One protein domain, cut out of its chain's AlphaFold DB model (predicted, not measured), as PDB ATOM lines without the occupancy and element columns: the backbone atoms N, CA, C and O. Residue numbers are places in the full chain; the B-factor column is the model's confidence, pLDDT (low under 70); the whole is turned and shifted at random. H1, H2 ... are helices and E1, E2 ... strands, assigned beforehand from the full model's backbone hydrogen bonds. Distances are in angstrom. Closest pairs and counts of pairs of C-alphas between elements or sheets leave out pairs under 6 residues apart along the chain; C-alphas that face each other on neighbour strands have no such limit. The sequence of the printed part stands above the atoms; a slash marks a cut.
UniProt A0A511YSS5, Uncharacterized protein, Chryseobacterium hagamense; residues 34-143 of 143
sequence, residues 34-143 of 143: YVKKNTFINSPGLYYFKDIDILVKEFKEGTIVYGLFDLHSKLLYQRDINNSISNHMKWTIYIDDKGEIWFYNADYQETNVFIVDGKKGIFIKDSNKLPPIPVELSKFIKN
ATOM      1  N   TYR A  34      -5.361 -23.555  11.381       94.19
ATOM      2  CA  TYR A  34      -5.937 -24.340  10.290       94.19
ATOM      3  C   TYR A  34      -4.830 -24.873   9.376       94.19
ATOM      4  O   TYR A  34      -3.998 -24.111   8.878       94.19
ATOM      5  N   VAL A  35      -4.850 -26.177   9.120       95.19
ATOM      6  CA  VAL A  35      -3.892 -26.859   8.248       95.19
ATOM      7  C   VAL A  35      -4.611 -27.453   7.045       95.19
ATOM      8  O   VAL A  35      -5.738 -27.938   7.132       95.19
ATOM      9  N   LYS A  36      -3.955 -27.395   5.887       95.62
ATOM     10  CA  LYS A  36      -4.454 -27.967   4.632       95.62
ATOM     11  C   LYS A  36      -3.856 -29.355   4.400       95.62
ATOM     12  O   LYS A  36      -2.936 -29.773   5.096       95.62
ATOM     13  N   LYS A  37      -4.351 -30.053   3.381       96.69
ATOM     14  CA  LYS A  37      -3.706 -31.267   2.859       96.69
ATOM     15  C   LYS A  37      -2.243 -30.997   2.482       96.69
ATOM     16  O   LYS A  37      -1.910 -29.872   2.104       96.69
ATOM     17  N   ASN A  38      -1.412 -32.032   2.537       97.12
ATOM     18  CA  ASN A  38       0.037 -31.984   2.321       97.12
ATOM     19  C   ASN A  38       0.763 -31.051   3.304       97.12
ATOM     20  O   ASN A  38       1.589 -30.229   2.902       97.12
ATOM     21  N   THR A  39       0.435 -31.154   4.595       97.94
ATOM     22  CA  THR A  39       1.045 -30.339   5.658       97.94
ATOM     23  C   THR A  39       1.778 -31.222   6.656       97.94
ATOM     24  O   THR A  39       1.222 -32.208   7.131       97.94
ATOM     25  N   PHE A  40       3.006 -30.829   6.998       97.81
ATOM     26  CA  PHE A  40       3.776 -31.395   8.104       97.81
ATOM     27  C   PHE A  40       3.561 -30.559   9.367       97.81
ATOM     28  O   PHE A  40       3.630 -29.331   9.325       97.81
ATOM     29  N   ILE A  41       3.338 -31.234  10.487       97.56
ATOM     30  CA  ILE A  41       3.212 -30.652  11.819       97.56
ATOM     31  C   ILE A  41       4.326 -31.248  12.676       97.56
ATOM     32  O   ILE A  41       4.312 -32.444  12.971       97.56
ATOM     33  N   ASN A  42       5.280 -30.401  13.066       95.12
ATOM     34  CA  ASN A  42       6.501 -30.794  13.784       95.12
ATOM     35  C   ASN A  42       6.715 -29.959  15.055       95.12
ATOM     36  O   ASN A  42       7.820 -29.896  15.582       95.12
ATOM     37  N   SER A  43       5.676 -29.263  15.518       94.50
ATOM     38  CA  SER A  43       5.744 -28.391  16.688       94.50
ATOM     39  C   SER A  43       4.502 -28.532  17.566       94.50
ATOM     40  O   SER A  43       3.404 -28.761  17.038       94.50
ATOM     41  N   PRO A  44       4.638 -28.354  18.891       94.69
ATOM     42  CA  PRO A  44       3.503 -28.228  19.797       94.69
ATOM     43  C   PRO A  44       2.530 -27.134  19.346       94.69
ATOM     44  O   PRO A  44       2.938 -26.089  18.841       94.69
ATOM     45  N   GLY A  45       1.238 -27.382  19.516       94.69
ATOM     46  CA  GLY A  45       0.176 -26.489  19.082       94.69
ATOM     47  C   GLY A  45      -1.165 -27.202  18.957       94.69
ATOM     48  O   GLY A  45      -1.258 -28.428  19.031       94.69
ATOM     49  N   LEU A  46      -2.207 -26.403  18.757       95.56
ATOM     50  CA  LEU A  46      -3.528 -26.876  18.374       95.56
ATOM     51  C   LEU A  46      -3.703 -26.624  16.878       95.56
ATOM     52  O   LEU A  46      -3.527 -25.494  16.424       95.56
ATOM     53  N   TYR A  47      -4.042 -27.659  16.120       96.19
ATOM     54  CA  TYR A  47      -4.254 -27.577  14.680       96.19
ATOM     55  C   TYR A  47      -5.638 -28.097  14.317       96.19
ATOM     56  O   TYR A  47      -6.180 -28.966  14.996       96.19
ATOM     57  N   TYR A  48      -6.191 -27.595  13.219       93.88
ATOM     58  CA  TYR A  48      -7.508 -27.996  12.736       93.88
ATOM     59  C   TYR A  48      -7.428 -28.475  11.295       93.88
ATOM     60  O   TYR A  48      -6.990 -27.734  10.412       93.88
ATOM     61  N   PHE A  49      -7.903 -29.694  11.048       93.81
ATOM     62  CA  PHE A  49      -8.044 -30.261   9.714       93.81
ATOM     63  C   PHE A  49      -9.449 -30.829   9.531       93.81
ATOM     64  O   PHE A  49      -9.794 -31.857  10.111       93.81
ATOM     65  N   LYS A  50     -10.253 -30.181   8.679       91.44
ATOM     66  CA  LYS A  50     -11.679 -30.509   8.506       91.44
ATOM     67  C   LYS A  50     -12.389 -30.522   9.875       91.44
ATOM     68  O   LYS A  50     -12.428 -29.498  10.550       91.44
ATOM     69  N   ASP A  51     -12.877 -31.692  10.268       90.75
ATOM     70  CA  ASP A  51     -13.660 -31.957  11.469       90.75
ATOM     71  C   ASP A  51     -12.817 -32.580  12.596       90.75
ATOM     72  O   ASP A  51     -13.361 -33.152  13.542       90.75
ATOM     73  N   ILE A  52     -11.488 -32.505  12.468       93.12
ATOM     74  CA  ILE A  52     -10.527 -33.068  13.410       93.12
ATOM     75  C   ILE A  52      -9.660 -31.964  13.996       93.12
ATOM     76  O   ILE A  52      -9.000 -31.210  13.273       93.12
ATOM     77  N   ASP A  53      -9.606 -31.954  15.319       94.94
ATOM     78  CA  ASP A  53      -8.685 -31.146  16.093       94.94
ATOM     79  C   ASP A  53      -7.457 -32.023  16.418       94.94
ATOM     80  O   ASP A  53      -7.580 -33.135  16.939       94.94
ATOM     81  N   ILE A  54      -6.263 -31.539  16.077       96.31
ATOM     82  CA  ILE A  54      -4.977 -32.194  16.332       96.31
ATOM     83  C   ILE A  54      -4.281 -31.393  17.428       96.31
ATOM     84  O   ILE A  54      -3.843 -30.266  17.198       96.31
ATOM     85  N   LEU A  55      -4.169 -31.966  18.620       95.69
ATOM     86  CA  LEU A  55      -3.453 -31.348  19.729       95.69
ATOM     87  C   LEU A  55      -2.075 -31.982  19.844       95.69
ATOM     88  O   LEU A  55      -1.975 -33.189  20.041       95.69
ATOM     89  N   VAL A  56      -1.030 -31.167  19.786       95.50
ATOM     90  CA  VAL A  56       0.342 -31.552  20.120       95.50
ATOM     91  C   VAL A  56       0.749 -30.748  21.346       95.50
ATOM     92  O   VAL A  56       0.839 -29.523  21.289       95.50
ATOM     93  N   LYS A  57       0.965 -31.418  22.475       92.81
ATOM     94  CA  LYS A  57       1.258 -30.773  23.753       92.81
ATOM     95  C   LYS A  57       2.629 -31.187  24.257       92.81
ATOM     96  O   LYS A  57       2.888 -32.373  24.430       92.81
ATOM     97  N   GLU A  58       3.458 -30.193  24.542       92.56
ATOM     98  CA  GLU A  58       4.714 -30.356  25.267       92.56
ATOM     99  C   GLU A  58       4.482 -30.138  26.768       92.56
ATOM    100  O   GLU A  58       3.762 -29.226  27.188       92.56
ATOM    101  N   PHE A  59       5.064 -31.007  27.585       90.00
ATOM    102  CA  PHE A  59       5.088 -30.914  29.039       90.00
ATOM    103  C   PHE A  59       6.411 -30.296  29.506       90.00
ATOM    104  O   PHE A  59       7.369 -30.205  28.747       90.00
ATOM    105  N   LYS A  60       6.481 -29.882  30.779       83.50
ATOM    106  CA  LYS A  60       7.635 -29.151  31.345       83.50
ATOM    107  C   LYS A  60       8.990 -29.857  31.176       83.50
ATOM    108  O   LYS A  60      10.014 -29.191  31.235       83.50
ATOM    109  N   GLU A  61       8.991 -31.169  30.975       84.38
ATOM    110  CA  GLU A  61      10.193 -31.998  30.818       84.38
ATOM    111  C   GLU A  61      10.599 -32.206  29.343       84.38
ATOM    112  O   GLU A  61      11.459 -33.029  29.051       84.38
ATOM    113  N   GLY A  62       9.984 -31.486  28.394       84.31
ATOM    114  CA  GLY A  62      10.249 -31.624  26.951       84.31
ATOM    115  C   GLY A  62       9.527 -32.806  26.293       84.31
ATOM    116  O   GLY A  62       9.630 -33.030  25.085       84.31
ATOM    117  N   THR A  63       8.774 -33.560  27.091       90.25
ATOM    118  CA  THR A  63       7.920 -34.664  26.663       90.25
ATOM    119  C   THR A  63       6.742 -34.145  25.850       90.25
ATOM    120  O   THR A  63       5.999 -33.278  26.303       90.25
ATOM    121  N   ILE A  64       6.520 -34.720  24.677       92.62
ATOM    122  CA  ILE A  64       5.439 -34.395  23.757       92.62
ATOM    123  C   ILE A  64       4.462 -35.567  23.680       92.62
ATOM    124  O   ILE A  64       4.832 -36.722  23.443       92.62
ATOM    125  N   VAL A  65       3.184 -35.240  23.841       92.81
ATOM    126  CA  VAL A  65       2.049 -36.131  23.585       92.81
ATOM    127  C   VAL A  65       1.154 -35.456  22.562       92.81
ATOM    128  O   VAL A  65       0.978 -34.238  22.584       92.81
ATOM    129  N   TYR A  66       0.561 -36.247  21.679       94.44
ATOM    130  CA  TYR A  66      -0.431 -35.751  20.743       94.44
ATOM    131  C   TYR A  66      -1.723 -36.565  20.797       94.44
ATOM    132  O   TYR A  66      -1.734 -37.736  21.200       94.44
ATOM    133  N   GLY A  67      -2.812 -35.933  20.370       94.75
ATOM    134  CA  GLY A  67      -4.130 -36.541  20.279       94.75
ATOM    135  C   GLY A  67      -4.961 -35.952  19.146       94.75
ATOM    136  O   GLY A  67      -4.748 -34.816  18.723       94.75
ATOM    137  N   LEU A  68      -5.901 -36.757  18.665       95.50
ATOM    138  CA  LEU A  68      -6.911 -36.402  17.681       95.50
ATOM    139  C   LEU A  68      -8.275 -36.368  18.356       95.50
ATOM    140  O   LEU A  68      -8.638 -37.309  19.068       95.50
ATOM    141  N   PHE A  69      -9.045 -35.326  18.078       93.31
ATOM    142  CA  PHE A  69     -10.383 -35.124  18.615       93.31
ATOM    143  C   PHE A  69     -11.345 -34.792  17.479       93.31
ATOM    144  O   PHE A  69     -10.936 -34.201  16.483       93.31
ATOM    145  N   ASP A  70     -12.612 -35.181  17.604       90.75
ATOM    146  CA  ASP A  70     -13.644 -34.723  16.671       90.75
ATOM    147  C   ASP A  70     -14.126 -33.297  17.000       90.75
ATOM    148  O   ASP A  70     -13.765 -32.703  18.019       90.75
ATOM    149  N   LEU A  71     -15.008 -32.763  16.152       87.38
ATOM    150  CA  LEU A  71     -15.684 -31.474  16.346       87.38
ATOM    151  C   LEU A  71     -16.441 -31.323  17.677       87.38
ATOM    152  O   LEU A  71     -16.838 -30.208  18.010       87.38
ATOM    153  N   HIS A  72     -16.711 -32.408  18.399       88.44
ATOM    154  CA  HIS A  72     -17.396 -32.411  19.691       88.44
ATOM    155  C   HIS A  72     -16.425 -32.656  20.855       88.44
ATOM    156  O   HIS A  72     -16.860 -33.004  21.952       88.44
ATOM    157  N   SER A  73     -15.119 -32.485  20.619       86.81
ATOM    158  CA  SER A  73     -14.046 -32.759  21.579       86.81
ATOM    159  C   SER A  73     -13.969 -34.215  22.037       86.81
ATOM    160  O   SER A  73     -13.349 -34.521  23.059       86.81
ATOM    161  N   LYS A  74     -14.586 -35.149  21.310       90.75
ATOM    162  CA  LYS A  74     -14.459 -36.566  21.623       90.75
ATOM    163  C   LYS A  74     -13.087 -37.041  21.170       90.75
ATOM    164  O   LYS A  74     -12.731 -36.898  20.004       90.75
ATOM    165  N   LEU A  75     -12.345 -37.658  22.085       91.75
ATOM    166  CA  LEU A  75     -11.060 -38.271  21.771       91.75
ATOM    167  C   LEU A  75     -11.243 -39.389  20.735       91.75
ATOM    168  O   LEU A  75     -11.947 -40.372  20.979       91.75
ATOM    169  N   LEU A  76     -10.594 -39.231  19.585       92.19
ATOM    170  CA  LEU A  76     -10.534 -40.225  18.515       92.19
ATOM    171  C   LEU A  76      -9.301 -41.114  18.664       92.19
ATOM    172  O   LEU A  76      -9.375 -42.321  18.445       92.19
ATOM    173  N   TYR A  77      -8.174 -40.513  19.042       92.25
ATOM    174  CA  TYR A  77      -6.912 -41.212  19.246       92.25
ATOM    175  C   TYR A  77      -5.976 -40.394  20.142       92.25
ATOM    176  O   TYR A  77      -5.951 -39.171  20.055       92.25
ATOM    177  N   GLN A  78      -5.174 -41.067  20.965       92.44
ATOM    178  CA  GLN A  78      -4.105 -40.453  21.747       92.44
ATOM    179  C   GLN A  78      -2.872 -41.345  21.705       92.44
ATOM    180  O   GLN A  78      -2.984 -42.567  21.835       92.44
ATOM    181  N   ARG A  79      -1.690 -40.735  21.587       88.62
ATOM    182  CA  ARG A  79      -0.442 -41.456  21.837       88.62
ATOM    183  C   ARG A  79      -0.362 -41.867  23.310       88.62
ATOM    184  O   ARG A  79      -0.741 -41.106  24.202       88.62
ATOM    185  N   ASP A  80       0.152 -43.068  23.556       84.31
ATOM    186  CA  ASP A  80       0.471 -43.523  24.908       84.31
ATOM    187  C   ASP A  80       1.551 -42.618  25.519       84.31
ATOM    188  O   ASP A  80       2.588 -42.372  24.900       84.31
ATOM    189  N   ILE A  81       1.309 -42.131  26.735       79.69
ATOM    190  CA  ILE A  81       2.242 -41.270  27.466       79.69
ATOM    191  C   ILE A  81       3.561 -41.987  27.789       79.69
ATOM    192  O   ILE A  81       4.612 -41.347  27.833       79.69
ATOM    193  N   ASN A  82       3.524 -43.318  27.932       81.31
ATOM    194  CA  ASN A  82       4.710 -44.144  28.168       81.31
ATOM    195  C   ASN A  82       5.596 -44.274  26.921       81.31
ATOM    196  O   ASN A  82       6.758 -44.642  27.033       81.31
ATOM    197  N   ASN A  83       5.055 -43.957  25.741       81.31
ATOM    198  CA  ASN A  83       5.783 -43.935  24.474       81.31
ATOM    199  C   ASN A  83       5.913 -42.504  23.952       81.31
ATOM    200  O   ASN A  83       5.817 -42.276  22.750       81.31
ATOM    201  N   SER A  84       6.031 -41.526  24.842       81.94
ATOM    202  CA  SER A  84       6.079 -40.114  24.477       81.94
ATOM    203  C   SER A  84       7.277 -39.763  23.587       81.94
ATOM    204  O   SER A  84       8.279 -40.469  23.542       81.94
ATOM    205  N   ILE A  85       7.137 -38.682  22.822       90.06
ATOM    206  CA  ILE A  85       8.185 -38.171  21.926       90.06
ATOM    207  C   ILE A  85       8.785 -36.888  22.509       90.06
ATOM    208  O   ILE A  85       8.287 -36.390  23.509       90.06
ATOM    209  N   SER A  86       9.843 -36.332  21.924       90.38
ATOM    210  CA  SER A  86      10.394 -35.037  22.352       90.38
ATOM    211  C   SER A  86      10.829 -34.196  21.157       90.38
ATOM    212  O   SER A  86      10.953 -34.703  20.041       90.38
ATOM    213  N   ASN A  87      11.102 -32.909  21.381       86.81
ATOM    214  CA  ASN A  87      11.657 -32.018  20.354       86.81
ATOM    215  C   ASN A  87      13.082 -32.408  19.904       86.81
ATOM    216  O   ASN A  87      13.577 -31.877  18.914       86.81
ATOM    217  N   HIS A  88      13.743 -33.330  20.610       89.69
ATOM    218  CA  HIS A  88      15.053 -33.866  20.228       89.69
ATOM    219  C   HIS A  88      14.957 -35.086  19.300       89.69
ATOM    220  O   HIS A  88      15.969 -35.512  18.751       89.69
ATOM    221  N   MET A  89      13.756 -35.644  19.132       91.62
ATOM    222  CA  MET A  89      13.479 -36.773  18.249       91.62
ATOM    223  C   MET A  89      13.074 -36.290  16.858       91.62
ATOM    224  O   MET A  89      12.444 -35.240  16.707       91.62
ATOM    225  N   LYS A  90      13.343 -37.098  15.829       93.38
ATOM    226  CA  LYS A  90      12.808 -36.833  14.487       93.38
ATOM    227  C   LYS A  90      11.395 -37.406  14.385       93.38
ATOM    228  O   LYS A  90      11.214 -38.614  14.239       93.38
ATOM    229  N   TRP A  91      10.389 -36.539  14.421       95.25
ATOM    230  CA  TRP A  91       8.980 -36.918  14.308       95.25
ATOM    231  C   TRP A  91       8.197 -35.960  13.407       95.25
ATOM    232  O   TRP A  91       8.637 -34.845  13.129       95.25
ATOM    233  N   THR A  92       7.034 -36.409  12.939       97.00
ATOM    234  CA  THR A  92       6.058 -35.549  12.264       97.00
ATOM    235  C   THR A  92       4.645 -36.115  12.363       97.00
ATOM    236  O   THR A  92       4.454 -37.335  12.402       97.00
ATOM    237  N   ILE A  93       3.655 -35.225  12.368       97.81
ATOM    238  CA  ILE A  93       2.290 -35.543  11.949       97.81
ATOM    239  C   ILE A  93       2.114 -34.988  10.532       97.81
ATOM    240  O   ILE A  93       2.247 -33.784  10.320       97.81
ATOM    241  N   TYR A  94       1.813 -35.847   9.561       98.31
ATOM    242  CA  TYR A  94       1.634 -35.461   8.163       98.31
ATOM    243  C   TYR A  94       0.191 -35.674   7.717       98.31
ATOM    244  O   TYR A  94      -0.347 -36.771   7.831       98.31
ATOM    245  N   ILE A  95      -0.437 -34.631   7.187       98.00
ATOM    246  CA  ILE A  95      -1.764 -34.728   6.575       98.00
ATOM    247  C   ILE A  95      -1.560 -34.887   5.078       98.00
ATOM    248  O   ILE A  95      -1.037 -33.970   4.445       98.00
ATOM    249  N   ASP A  96      -1.988 -36.009   4.511       97.38
ATOM    250  CA  ASP A  96      -1.789 -36.285   3.088       97.38
ATOM    251  C   ASP A  96      -2.870 -35.663   2.180       97.38
ATOM    252  O   ASP A  96      -3.741 -34.892   2.606       97.38
ATOM    253  N   ASP A  97      -2.798 -35.975   0.889       95.81
ATOM    254  CA  ASP A  97      -3.713 -35.500  -0.145       95.81
ATOM    255  C   ASP A  97      -5.104 -36.155  -0.074       95.81
ATOM    256  O   ASP A  97      -6.100 -35.558  -0.506       95.81
ATOM    257  N   LYS A  98      -5.221 -37.336   0.531       94.69
ATOM    258  CA  LYS A  98      -6.493 -38.013   0.825       94.69
ATOM    259  C   LYS A  98      -7.131 -37.478   2.110       94.69
ATOM    260  O   LYS A  98      -8.355 -37.514   2.271       94.69
ATOM    261  N   GLY A  99      -6.344 -36.821   2.956       94.19
ATOM    262  CA  GLY A  99      -6.733 -36.362   4.282       94.19
ATOM    263  C   GLY A  99      -6.604 -37.447   5.348       94.19
ATOM    264  O   GLY A  99      -7.310 -37.379   6.353       94.19
ATOM    265  N   GLU A 100      -5.751 -38.437   5.110       96.75
ATOM    266  CA  GLU A 100      -5.266 -39.363   6.125       96.75
ATOM    267  C   GLU A 100      -4.215 -38.640   6.978       96.75
ATOM    268  O   GLU A 100      -3.432 -37.820   6.484       96.75
ATOM    269  N   ILE A 101      -4.225 -38.914   8.282       97.81
ATOM    270  CA  ILE A 101      -3.325 -38.278   9.244       97.81
ATOM    271  C   ILE A 101      -2.264 -39.299   9.632       97.81
ATOM    272  O   ILE A 101      -2.522 -40.240  10.381       97.81
ATOM    273  N   TRP A 102      -1.070 -39.112   9.098       98.12
ATOM    274  CA  TRP A 102       0.085 -39.962   9.314       98.12
ATOM    275  C   TRP A 102       0.886 -39.500  10.522       98.12
ATOM    276  O   TRP A 102       1.086 -38.307  10.731       98.12
ATOM    277  N   PHE A 103       1.394 -40.458  11.286       96.75
ATOM    278  CA  PHE A 103       2.279 -40.238  12.420       96.75
ATOM    279  C   PHE A 103       3.579 -40.971  12.154       96.75
ATOM    280  O   PHE A 103       3.563 -42.180  11.925       96.75
ATOM    281  N   TYR A 104       4.692 -40.255  12.212       96.38
ATOM    282  CA  TYR A 104       6.012 -40.841  12.053       96.38
ATOM    283  C   TYR A 104       6.925 -40.428  13.201       96.38
ATOM    284  O   TYR A 104       6.948 -39.262  13.602       96.38
ATOM    285  N   ASN A 105       7.703 -41.384  13.700       95.00
ATOM    286  CA  ASN A 105       8.810 -41.144  14.611       95.00
ATOM    287  C   ASN A 105       9.985 -42.062  14.239       95.00
ATOM    288  O   ASN A 105       9.827 -43.280  14.159       95.00
ATOM    289  N   ALA A 106      11.155 -41.468  14.006       93.19
ATOM    290  CA  ALA A 106      12.345 -42.188  13.570       93.19
ATOM    291  C   ALA A 106      12.933 -43.071  14.677       93.19
ATOM    292  O   ALA A 106      13.286 -44.219  14.414       93.19
ATOM    293  N   ASP A 107      13.002 -42.551  15.902       90.19
ATOM    294  CA  ASP A 107      13.631 -43.216  17.048       90.19
ATOM    295  C   ASP A 107      12.887 -44.497  17.448       90.19
ATOM    296  O   ASP A 107      13.503 -45.513  17.764       90.19
ATOM    297  N   TYR A 108      11.557 -44.482  17.351       90.62
ATOM    298  CA  TYR A 108      10.703 -45.649  17.569       90.62
ATOM    299  C   TYR A 108      10.483 -46.499  16.311       90.62
ATOM    300  O   TYR A 108       9.761 -47.493  16.384       90.62
ATOM    301  N   GLN A 109      11.065 -46.116  15.166       91.44
ATOM    302  CA  GLN A 109      10.819 -46.742  13.858       91.44
ATOM    303  C   GLN A 109       9.318 -46.919  13.574       91.44
ATOM    304  O   GLN A 109       8.860 -47.933  13.049       91.44
ATOM    305  N   GLU A 110       8.535 -45.919  13.969       92.69
ATOM    306  CA  GLU A 110       7.085 -45.995  14.012       92.69
ATOM    307  C   GLU A 110       6.495 -45.198  12.851       92.69
ATOM    308  O   GLU A 110       6.806 -44.021  12.667       92.69
ATOM    309  N   THR A 111       5.625 -45.840  12.072       95.81
ATOM    310  CA  THR A 111       4.776 -45.186  11.071       95.81
ATOM    311  C   THR A 111       3.359 -45.697  11.248       95.81
ATOM    312  O   THR A 111       3.108 -46.888  11.089       95.81
ATOM    313  N   ASN A 112       2.439 -44.796  11.567       96.06
ATOM    314  CA  ASN A 112       1.030 -45.109  11.765       96.06
ATOM    315  C   ASN A 112       0.167 -44.161  10.942       96.06
ATOM    316  O   ASN A 112       0.606 -43.067  10.583       96.06
ATOM    317  N   VAL A 113      -1.090 -44.531  10.727       97.56
ATOM    318  CA  VAL A 113      -2.058 -43.657  10.064       97.56
ATOM    319  C   VAL A 113      -3.403 -43.687  10.775       97.56
ATOM    320  O   VAL A 113      -3.849 -44.723  11.271       97.56
ATOM    321  N   PHE A 114      -4.053 -42.532  10.820       96.94
ATOM    322  CA  PHE A 114      -5.449 -42.384  11.179       96.94
ATOM    323  C   PHE A 114      -6.257 -42.016   9.935       96.94
ATOM    324  O   PHE A 114      -6.017 -40.983   9.303       96.94
ATOM    325  N   ILE A 115      -7.223 -42.864   9.596       95.00
ATOM    326  CA  ILE A 115      -8.079 -42.723   8.419       95.00
ATOM    327  C   ILE A 115      -9.497 -42.405   8.885       95.00
ATOM    328  O   ILE A 115     -10.048 -43.087   9.753       95.00
ATOM    329  N   VAL A 116     -10.094 -41.372   8.295       87.31
ATOM    330  CA  VAL A 116     -11.497 -41.019   8.523       87.31
ATOM    331  C   VAL A 116     -12.362 -41.771   7.525       87.31
ATOM    332  O   VAL A 116     -12.295 -41.503   6.327       87.31
ATOM    333  N   ASP A 117     -13.197 -42.675   8.027       83.75
ATOM    334  CA  ASP A 117     -14.181 -43.418   7.244       83.75
ATOM    335  C   ASP A 117     -15.600 -43.058   7.716       83.75
ATOM    336  O   ASP A 117     -16.107 -43.524   8.746       83.75
ATOM    337  N   GLY A 118     -16.232 -42.134   6.990       79.50
ATOM    338  CA  GLY A 118     -17.536 -41.579   7.343       79.50
ATOM    339  C   GLY A 118     -17.530 -40.911   8.723       79.50
ATOM    340  O   GLY A 118     -16.913 -39.869   8.915       79.50
ATOM    341  N   LYS A 119     -18.250 -41.504   9.687       72.62
ATOM    342  CA  LYS A 119     -18.344 -41.014  11.079       72.62
ATOM    343  C   LYS A 119     -17.357 -41.692  12.038       72.62
ATOM    344  O   LYS A 119     -17.428 -41.456  13.244       72.62
ATOM    345  N   LYS A 120     -16.507 -42.597  11.548       80.62
ATOM    346  CA  LYS A 120     -15.570 -43.370  12.370       80.62
ATOM    347  C   LYS A 120     -14.135 -43.061  11.967       80.62
ATOM    348  O   LYS A 120     -13.838 -42.791  10.811       80.62
ATOM    349  N   GLY A 121     -13.250 -43.117  12.953       87.25
ATOM    350  CA  GLY A 121     -11.810 -43.086  12.751       87.25
ATOM    351  C   GLY A 121     -11.229 -44.484  12.881       87.25
ATOM    352  O   GLY A 121     -11.598 -45.212  13.804       87.25
ATOM    353  N   ILE A 122     -10.326 -44.852  11.980       92.94
ATOM    354  CA  ILE A 122      -9.585 -46.113  12.030       92.94
ATOM    355  C   ILE A 122      -8.115 -45.771  12.228       92.94
ATOM    356  O   ILE A 122      -7.519 -45.079  11.405       92.94
ATOM    357  N   PHE A 123      -7.531 -46.260  13.319       94.75
ATOM    358  CA  PHE A 123      -6.103 -46.133  13.582       94.75
ATOM    359  C   PHE A 123      -5.381 -47.426  13.202       94.75
ATOM    360  O   PHE A 123      -5.742 -48.505  13.677       94.75
ATOM    361  N   ILE A 124      -4.359 -47.319  12.356       95.44
ATOM    362  CA  ILE A 124      -3.583 -48.455  11.858       95.44
ATOM    363  C   ILE A 124      -2.128 -48.283  12.293       95.44
ATOM    364  O   ILE A 124      -1.459 -47.332  11.889       95.44
ATOM    365  N   LYS A 125      -1.658 -49.228  13.113       93.69
ATOM    366  CA  LYS A 125      -0.264 -49.348  13.580       93.69
ATOM    367  C   LYS A 125       0.484 -50.533  12.956       93.69
ATOM    368  O   LYS A 125       1.707 -50.585  12.957       93.69
ATOM    369  N   ASP A 126      -0.249 -51.522  12.451       92.31
ATOM    370  CA  ASP A 126       0.337 -52.709  11.831       92.31
ATOM    371  C   ASP A 126       0.884 -52.354  10.446       92.31
ATOM    372  O   ASP A 126       0.114 -52.054   9.534       92.31
ATOM    373  N   SER A 127       2.209 -52.419  10.298       89.50
ATOM    374  CA  SER A 127       2.917 -52.115   9.049       89.50
ATOM    375  C   SER A 127       2.401 -52.892   7.832       89.50
ATOM    376  O   SER A 127       2.421 -52.360   6.725       89.50
ATOM    377  N   ASN A 128       1.860 -54.103   8.026       92.50
ATOM    378  CA  ASN A 128       1.319 -54.920   6.936       92.50
ATOM    379  C   ASN A 128      -0.075 -54.465   6.475       92.50
ATOM    380  O   ASN A 128      -0.568 -54.924   5.448       92.50
ATOM    381  N   LYS A 129      -0.734 -53.603   7.258       95.19
ATOM    382  CA  LYS A 129      -2.080 -53.074   6.994       95.19
ATOM    383  C   LYS A 129      -2.066 -51.594   6.633       95.19
ATOM    384  O   LYS A 129      -3.130 -51.033   6.378       95.19
ATOM    385  N   LEU A 130      -0.894 -50.959   6.649       95.25
ATOM    386  CA  LEU A 130      -0.773 -49.568   6.245       95.25
ATOM    387  C   LEU A 130      -1.137 -49.433   4.760       95.25
ATOM    388  O   LEU A 130      -0.716 -50.258   3.942       95.25
ATOM    389  N   PRO A 131      -1.881 -48.384   4.381       95.31
ATOM    390  CA  PRO A 131      -1.947 -47.986   2.986       95.31
ATOM    391  C   PRO A 131      -0.545 -47.575   2.489       95.31
ATOM    392  O   PRO A 131       0.386 -47.406   3.282       95.31
ATOM    393  N   PRO A 132      -0.356 -47.404   1.171       96.00
ATOM    394  CA  PRO A 132       0.905 -46.906   0.636       96.00
ATOM    395  C   PRO A 132       1.287 -45.560   1.269       96.00
ATOM    396  O   PRO A 132       0.506 -44.612   1.214       96.00
ATOM    397  N   ILE A 133       2.494 -45.479   1.841       96.44
ATOM    398  CA  ILE A 133       3.009 -44.252   2.464       96.44
ATOM    399  C   ILE A 133       3.093 -43.140   1.399       96.44
ATOM    400  O   ILE A 133       3.688 -43.371   0.339       96.44
ATOM    401  N   PRO A 134       2.564 -41.930   1.662       97.31
ATOM    402  CA  PRO A 134       2.646 -40.803   0.741       97.31
ATOM    403  C   PRO A 134       4.084 -40.486   0.322       97.31
ATOM    404  O   PRO A 134       5.036 -40.650   1.094       97.31
ATOM    405  N   VAL A 135       4.259 -40.000  -0.907       96.94
ATOM    406  CA  VAL A 135       5.586 -39.727  -1.481       96.94
ATOM    407  C   VAL A 135       6.315 -38.643  -0.688       96.94
ATOM    408  O   VAL A 135       7.517 -38.753  -0.445       96.94
ATOM    409  N   GLU A 136       5.600 -37.609  -0.257       97.19
ATOM    410  CA  GLU A 136       6.125 -36.501   0.539       97.19
ATOM    411  C   GLU A 136       6.630 -36.995   1.894       97.19
ATOM    412  O   GLU A 136       7.753 -36.674   2.289       97.19
ATOM    413  N   LEU A 137       5.846 -37.836   2.575       97.00
ATOM    414  CA  LEU A 137       6.254 -38.443   3.839       97.00
ATOM    415  C   LEU A 137       7.449 -39.382   3.636       97.00
ATOM    416  O   LEU A 137       8.417 -39.325   4.386       97.00
ATOM    417  N   SER A 138       7.448 -40.174   2.565       96.44
ATOM    418  CA  SER A 138       8.578 -41.041   2.215       96.44
ATOM    419  C   SER A 138       9.877 -40.257   1.990       96.44
ATOM    420  O   SER A 138      10.953 -40.730   2.355       96.44
ATOM    421  N   LYS A 139       9.799 -39.054   1.404       96.25
ATOM    422  CA  LYS A 139      10.949 -38.145   1.267       96.25
ATOM    423  C   LYS A 139      11.407 -37.621   2.627       96.25
ATOM    424  O   LYS A 139      12.601 -37.649   2.901       96.25
ATOM    425  N   PHE A 140      10.477 -37.208   3.490       94.25
ATOM    426  CA  PHE A 140      10.796 -36.773   4.855       94.25
ATOM    427  C   PHE A 140      11.514 -37.864   5.663       94.25
ATOM    428  O   PHE A 140      12.479 -37.576   6.366       94.25
ATOM    429  N   ILE A 141      11.081 -39.121   5.538       93.56
ATOM    430  CA  ILE A 141      11.679 -40.262   6.245       93.56
ATOM    431  C   ILE A 141      13.144 -40.470   5.830       93.56
ATOM    432  O   ILE A 141      13.977 -40.733   6.693       93.56
ATOM    433  N   LYS A 142      13.455 -40.325   4.535       91.69
ATOM    434  CA  LYS A 142      14.790 -40.584   3.966       91.69
ATOM    435  C   LYS A 142      15.818 -39.475   4.197       91.69
ATOM    436  O   LYS A 142      17.006 -39.775   4.153       91.69
ATOM    437  N   ASN A 143      15.366 -38.232   4.359       79.12
ATOM    438  CA  ASN A 143      16.231 -37.070   4.605       79.12
ATOM    439  C   ASN A 143      16.837 -37.088   6.006       79.12
ATOM    440  O   ASN A 143      17.979 -36.623   6.160       79.12
TER     441      ASN A 143
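AT A GLANCE: This is residues 34 to 143 of the 143 residues of an uncharacterized protein of Chryseobacterium hagamense (UniProt A0A511YSS5). Two antiparallel sheets lie face to face as a sandwich, E1, E6, E7, E8 and E9 in the one and E2, E3, E4 and E5 in the other, with their strands nearly aligned; the short helix H1 covers part of the larger sheet on the face turned away from the smaller one. At one side of the sandwich the edge strands E5 and E9 come close to each other, and at the other side the tight link from E1 to E2 joins the two sheets. The printed part has 110 residues, with nine named strands, E1 to E9, followed by one named helix, H1, and its class is mostly strand. The whole is compact, with a radius of gyration of the C-alphas of 13.1 A, and its C-alphas span 37 by 32 by 25 A.

HOW THE PARTS SIT: The larger sheet runs, strand beside strand, E1 (residues 39 to 41), E6 (91 to 95), E7 (101 to 105), E8 (110 to 117) and E9 (120 to 124). E1 is an edge strand antiparallel to E6, with N 41 and O 93 2.8 A apart, within hydrogen-bond range. E6, E7, E8 and E9 form a meander, each strand the antiparallel neighbour of the one before. Within hydrogen-bond range are N 94 and O 102 of the hairpin E6 and E7, 2.8 A; N 103 and O 112 of the hairpin E7 and E8, 2.8 A; and N 115 and O 122 of the hairpin E8 and E9, 2.9 A. From edge to edge the strands' lines turn by 72 degrees. The second sheet, also a meander, runs E2 (45 to 49), E3 (52 to 58), E4 (63 to 70) and E5 (75 to 78). Its hairpins have N 47 and O 54 at 2.8 A, N 57 and O 65 at 2.8 A, and N 68 and O 77 at 2.8 A, within hydrogen-bond range. The two sheets form a sandwich, two sheets face to face: the parts that face each other are 10.3 A centre to centre, and the strands of the one stand at 18 degrees to those of the other. The closest C-alphas of E5 and E9 are those of Leu 76 and Gly 121, 6.6 A apart. H1 (135 to 142) is on the larger sheet at a height over the sheet of 9.8 A, over E6 and only just over E7, on which 3 of its C-alphas fall. It runs along the strands, at 0 degrees to E6 on the local plane, and the closest C-alphas of E6 and H1 are those of Tyr 94 and Leu 137, 7.0 A apart. In H1 every O i to N i+4 pair is within hydrogen-bond range.

IN THESE COORDINATES: E1 begins at C-alpha 39, (1.045, -30.339, 5.658), and is 6.5 A long. E6 measures 13.4 A, E7 13.6 A, E8 22.5 A and E9 13.0 A from first to last C-alpha. In the other sheet E2 measures 13.0 A, E3 19.5 A, E4 23.8 A and E5 7.3 A. E4 begins at C-alpha 63, (7.920, -34.664, 26.663). H1 measures 10.7 A and ends at C-alpha 142, (14.790, -40.584, 3.966).

THE WHOLE: The two C-alphas farthest apart are those of Glu 61 and Gly 118, 37.6 A. The printed part has no cut and ends at residue 143, the chain's last residue. The long link is that from E5 to E6, residues 79 to 90; its residues 85 to 86 pair antiparallel with residues 63 to 64 of E4. The link from E9 to H1, 10 residues, is short. The mean pLDDT of the printed part is 92.5, and no printed residue is under 70.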